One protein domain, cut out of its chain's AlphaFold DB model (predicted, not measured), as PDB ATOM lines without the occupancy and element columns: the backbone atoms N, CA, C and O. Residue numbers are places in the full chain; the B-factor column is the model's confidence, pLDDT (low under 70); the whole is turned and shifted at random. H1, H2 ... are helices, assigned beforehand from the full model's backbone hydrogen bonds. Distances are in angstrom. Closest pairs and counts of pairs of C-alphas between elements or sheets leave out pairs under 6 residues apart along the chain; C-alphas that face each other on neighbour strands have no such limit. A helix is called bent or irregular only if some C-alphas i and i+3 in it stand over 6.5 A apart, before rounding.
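This is residues 19 to 58 of the 62 residues of the protein "NepR domain-containing protein" of Zymomonas sp (UniProt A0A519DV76). Two helices of the same number of residues, H1 and H2, make the two arms of a wide open V, joined at its point by the link of residues 36 to 39. The arms do not fold back on each other, and the space between them is empty. The printed part has 40 residues, with two named helices in the order H1, H2 and no named strand, and its class is all helix. It is extended, with a radius of gyration of the C-alphas of 17.4 A, and spans 52 by 21 by 8 A.

H1, residues 19 to 35, and H2, residues 40 to 56, are apart, with no C-alpha of the one within 8 A of the other. Four residues, 36 to 39, form the tight link between them. H1 has a kink of 33 degrees near residue 29. It is irregular, but only just: C-alphas 29 and 32 are 6.7 A apart. In H2 every O i to N i+4 pair is within hydrogen-bond range; in H1 11 of 13 are.

H1 runs from Asn 19, C-alpha at (-31.672, 60.678, 27.236), to Ser 35, C-alpha at (-34.232, 39.539, 38.186), 23.9 A from first to last C-alpha. H2 runs from Asp 40, C-alpha at (-46.612, 33.896, 44.763), to Thr 56, C-alpha at (-68.983, 34.797, 34.858), 24.5 A from first to last C-alpha.

The two C-alphas farthest apart are those of Ala 21 and Ser 58, at 52.0 A. Residues 19 to 58 stand free: no C-alpha 8 or more residues away along the chain is within 10 A. The printed part has no cut. The mean pLDDT of the printed part is 89.7, and residues 56 to 58, of which 56 belongs to H2, are under 70.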
ATOM      1  N   ASN A  19     -31.305  61.328  25.976       81.25
ATOM      2  CA  ASN A  19     -31.672  60.678  27.236       81.25
ATOM      3  C   ASN A  19     -31.189  59.224  27.337       81.25
ATOM      4  O   ASN A  19     -31.442  58.564  28.345       81.25
ATOM      5  N   SER A  20     -30.462  58.702  26.344       85.44
ATOM      6  CA  SER A  20     -29.991  57.308  26.361       85.44
ATOM      7  C   SER A  20     -29.107  56.978  27.574       85.44
ATOM      8  O   SER A  20     -29.150  55.859  28.081       85.44
ATOM      9  N   ALA A  21     -28.345  57.948  28.096       86.19
ATOM     10  CA  ALA A  21     -27.555  57.771  29.316       86.19
ATOM     11  C   ALA A  21     -28.436  57.606  30.566       86.19
ATOM     12  O   ALA A  21     -28.156  56.752  31.408       86.19
ATOM     13  N   ILE A  22     -29.523  58.378  30.656       88.75
ATOM     14  CA  ILE A  22     -30.505  58.281  31.743       88.75
ATOM     15  C   ILE A  22     -31.249  56.948  31.638       88.75
ATOM     16  O   ILE A  22     -31.353  56.230  32.629       88.75
ATOM     17  N   GLY A  23     -31.670  56.564  30.430       88.88
ATOM     18  CA  GLY A  23     -32.319  55.279  30.173       88.88
ATOM     19  C   GLY A  23     -31.461  54.080  30.570       88.88
ATOM     20  O   GLY A  23     -31.946  53.182  31.255       88.88
ATOM     21  N   ARG A  24     -30.165  54.082  30.223       90.44
ATOM     22  CA  ARG A  24     -29.227  53.026  30.648       90.44
ATOM     23  C   ARG A  24     -29.107  52.935  32.167       90.44
ATOM     24  O   ARG A  24     -29.066  51.831  32.698       90.44
ATOM     25  N   ARG A  25     -29.077  54.074  32.863       92.06
ATOM     26  CA  ARG A  25     -28.994  54.104  34.328       92.06
ATOM     27  C   ARG A  25     -30.278  53.609  34.992       92.06
ATOM     28  O   ARG A  25     -30.189  52.866  35.959       92.06
ATOM     29  N   LEU A  26     -31.444  53.984  34.467       93.75
ATOM     30  CA  LEU A  26     -32.732  53.472  34.942       93.75
ATOM     31  C   LEU A  26     -32.830  51.965  34.726       93.75
ATOM     32  O   LEU A  26     -33.163  51.246  35.658       93.75
ATOM     33  N   LYS A  27     -32.471  51.476  33.534       90.38
ATOM     34  CA  LYS A  27     -32.438  50.038  33.257       90.38
ATOM     35  C   LYS A  27     -31.541  49.310  34.259       90.38
ATOM     36  O   LYS A  27     -32.008  48.394  34.913       90.38
ATOM     37  N   ALA A  28     -30.299  49.763  34.431       92.12
ATOM     38  CA  ALA A  28     -29.377  49.157  35.389       92.12
ATOM     39  C   ALA A  28     -29.929  49.163  36.826       92.12
ATOM     40  O   ALA A  28     -29.702  48.219  37.563       92.12
ATOM     41  N   TYR A  29     -30.671  50.205  37.214       93.50
ATOM     42  CA  TYR A  29     -31.283  50.300  38.540       93.50
ATOM     43  C   TYR A  29     -32.443  49.313  38.744       93.50
ATOM     44  O   TYR A  29     -32.619  48.791  39.840       93.50
ATOM     45  N   TYR A  30     -33.246  49.065  37.709       95.88
ATOM     46  CA  TYR A  30     -34.398  48.162  37.795       95.88
ATOM     47  C   TYR A  30     -34.081  46.716  37.394       95.88
ATOM     48  O   TYR A  30     -34.895  45.842  37.671       95.88
ATOM     49  N   ASP A  31     -32.930  46.454  36.768       94.94
ATOM     50  CA  ASP A  31     -32.514  45.106  36.356       94.94
ATOM     51  C   ASP A  31     -32.446  44.146  37.551       94.94
ATOM     52  O   ASP A  31     -32.922  43.017  37.440       94.94
ATOM     53  N   ASP A  32     -31.945  44.606  38.702       91.94
ATOM     54  CA  ASP A  32     -31.881  43.800  39.926       91.94
ATOM     55  C   ASP A  32     -33.290  43.387  40.377       91.94
ATOM     56  O   ASP A  32     -33.570  42.200  40.532       91.94
ATOM     57  N   VAL A  33     -34.212  44.352  40.463       92.56
ATOM     58  CA  VAL A  33     -35.615  44.124  40.854       92.56
ATOM     59  C   VAL A  33     -36.329  43.197  39.869       92.56
ATOM     60  O   VAL A  33     -37.133  42.361  40.266       92.56
ATOM     61  N   ALA A  34     -36.049  43.333  38.573       92.38
ATOM     62  CA  ALA A  34     -36.640  42.487  37.540       92.38
ATOM     63  C   ALA A  34     -36.081  41.054  37.546       92.38
ATOM     64  O   ALA A  34     -36.738  40.146  37.038       92.38
ATOM     65  N   SER A  35     -34.870  40.855  38.076       92.81
ATOM     66  CA  SER A  35     -34.232  39.539  38.186       92.81
ATOM     67  C   SER A  35     -34.713  38.725  39.388       92.81
ATOM     68  O   SER A  35     -34.520  37.508  39.425       92.81
ATOM     69  N   GLU A  36     -35.340  39.382  40.365       95.38
ATOM     70  CA  GLU A  36     -35.923  38.718  41.523       95.38
ATOM     71  C   GLU A  36     -37.075  37.781  41.109       95.38
ATOM     72  O   GLU A  36     -37.799  38.051  40.145       95.38
ATOM     73  N   PRO A  37     -37.275  36.660  41.829       95.38
ATOM     74  CA  PRO A  37     -38.386  35.760  41.552       95.38
ATOM     75  C   PRO A  37     -39.728  36.474  41.739       95.38
ATOM     76  O   PRO A  37     -39.926  37.229  42.690       95.38
ATOM     77  N   VAL A  38     -40.679  36.185  40.847       93.62
ATOM     78  CA  VAL A  38     -42.033  36.744  40.923       93.62
ATOM     79  C   VAL A  38     -42.737  36.222  42.187       93.62
ATOM     80  O   VAL A  38     -42.843  35.009  42.351       93.62
ATOM     81  N   PRO A  39     -43.252  37.098  43.072       96.62
ATOM     82  CA  PRO A  39     -43.948  36.672  44.287       96.62
ATOM     83  C   PRO A  39     -45.234  35.861  44.042       96.62
ATOM     84  O   PRO A  39     -46.083  36.276  43.249       96.62
ATOM     85  N   ASP A  40     -45.453  34.811  44.843       95.38
ATOM     86  CA  ASP A  40     -46.612  33.896  44.763       95.38
ATOM     87  C   ASP A  40     -47.975  34.599  44.806       95.38
ATOM     88  O   ASP A  40     -48.939  34.149  44.194       95.38
ATOM     89  N   ARG A  41     -48.067  35.748  45.489       96.38
ATOM     90  CA  ARG A  41     -49.310  36.535  45.541       96.38
ATOM     91  C   ARG A  41     -49.802  36.940  44.150       96.38
ATOM     92  O   ARG A  41     -51.001  37.092  43.967       96.38
ATOM     93  N   PHE A  42     -48.897  37.155  43.191       96.44
ATOM     94  CA  PHE A  42     -49.285  37.517  41.831       96.44
ATOM     95  C   PHE A  42     -49.876  36.318  41.093       96.44
ATOM     96  O   PHE A  42     -50.863  36.490  40.392       96.44
ATOM     97  N   LEU A  43     -49.343  35.114  41.318       95.75
ATOM     98  CA  LEU A  43     -49.916  33.877  40.781       95.75
ATOM     99  C   LEU A  43     -51.317  33.639  41.352       95.75
ATOM    100  O   LEU A  43     -52.256  33.454  40.593       95.75
ATOM    101  N   ALA A  44     -51.488  33.795  42.668       96.12
ATOM    102  CA  ALA A  44     -52.797  33.661  43.309       96.12
ATOM    103  C   ALA A  44     -53.842  34.659  42.768       96.12
ATOM    104  O   ALA A  44     -55.029  34.342  42.705       96.12
ATOM    105  N   LEU A  45     -53.419  35.869  42.381       97.12
ATOM    106  CA  LEU A  45     -54.303  36.856  41.752       97.12
ATOM    107  C   LEU A  45     -54.684  36.470  40.319       97.12
ATOM    108  O   LEU A  45     -55.821  36.715  39.926       97.12
ATOM    109  N   LEU A  46     -53.759  35.881  39.556       96.25
ATOM    110  CA  LEU A  46     -54.046  35.365  38.215       96.25
ATOM    111  C   LEU A  46     -55.014  34.178  38.286       96.25
ATOM    112  O   LEU A  46     -56.030  34.195  37.599       96.25
ATOM    113  N   ASP A  47     -54.787  33.236  39.201       95.75
ATOM    114  CA  ASP A  47     -55.695  32.104  39.425       95.75
ATOM    115  C   ASP A  47     -57.107  32.578  39.821       95.75
ATOM    116  O   ASP A  47     -58.119  32.041  39.365       95.75
ATOM    117  N   ALA A  48     -57.194  33.611  40.668       95.62
ATOM    118  CA  ALA A  48     -58.469  34.202  41.062       95.62
ATOM    119  C   ALA A  48     -59.181  34.896  39.889       95.62
ATOM    120  O   ALA A  48     -60.411  34.847  39.812       95.62
ATOM    121  N   LEU A  49     -58.427  35.533  38.986       96.00
ATOM    122  CA  LEU A  49     -58.970  36.144  37.776       96.00
ATOM    123  C   LEU A  49     -59.544  35.072  36.840       96.00
ATOM    124  O   LEU A  49     -60.703  35.186  36.446       96.00
ATOM    125  N   ASP A  50     -58.801  33.992  36.590       94.31
ATOM    126  CA  ASP A  50     -59.248  32.862  35.764       94.31
ATOM    127  C   ASP A  50     -60.515  32.197  36.345       94.31
ATOM    128  O   ASP A  50     -61.477  31.881  35.632       94.31
ATOM    129  N   ALA A  51     -60.572  32.024  37.670       93.69
ATOM    130  CA  ALA A  51     -61.759  31.511  38.353       93.69
ATOM    131  C   ALA A  51     -62.972  32.451  38.198       93.69
ATOM    132  O   ALA A  51     -64.103  31.992  38.024       93.69
ATOM    133  N   ALA A  52     -62.763  33.769  38.240       93.19
ATOM    134  CA  ALA A  52     -63.834  34.743  38.052       93.19
ATOM    135  C   ALA A  52     -64.340  34.780  36.601       93.19
ATOM    136  O   ALA A  52     -65.555  34.842  36.389       93.19
ATOM    137  N   GLU A  53     -63.452  34.691  35.609       91.75
ATOM    138  CA  GLU A  53     -63.824  34.620  34.190       91.75
ATOM    139  C   GLU A  53     -64.639  33.354  33.877       91.75
ATOM    140  O   GLU A  53     -65.678  33.418  33.216       91.75
ATOM    141  N   THR A  54     -64.244  32.202  34.426       83.75
ATOM    142  CA  THR A  54     -65.001  30.945  34.268       83.75
ATOM    143  C   THR A  54     -66.350  30.963  34.998       83.75
ATOM    144  O   THR A  54     -67.340  30.422  34.501       83.75
ATOM    145  N   SER A  55     -66.428  31.635  36.148       75.38
ATOM    146  CA  SER A  55     -67.678  31.803  36.904       75.38
ATOM    147  C   SER A  55     -68.662  32.739  36.199       75.38
ATOM    148  O   SER A  55     -69.863  32.481  36.178       75.38
ATOM    149  N   THR A  56     -68.163  33.819  35.594       63.16
ATOM    150  CA  THR A  56     -68.983  34.797  34.858       63.16
ATOM    151  C   THR A  56     -69.374  34.318  33.462       63.16
ATOM    152  O   THR A  56     -70.381  34.773  32.929       63.16
ATOM    153  N   THR A  57     -68.646  33.352  32.893       57.22
ATOM    154  CA  THR A  57     -69.017  32.655  31.649       57.22
ATOM    155  C   THR A  57     -69.837  31.376  31.892       57.22
ATOM    156  O   THR A  57     -69.985  30.534  31.006       57.22
ATOM    157  N   SER A  58     -70.423  31.214  33.084       49.53
ATOM    158  CA  SER A  58     -71.536  30.276  33.253       49.53
ATOM    159  C   SER A  58     -72.762  30.849  32.532       49.53
ATOM    160  O   SER A  58     -73.132  31.996  32.775       49.53
TER     161      SER A  58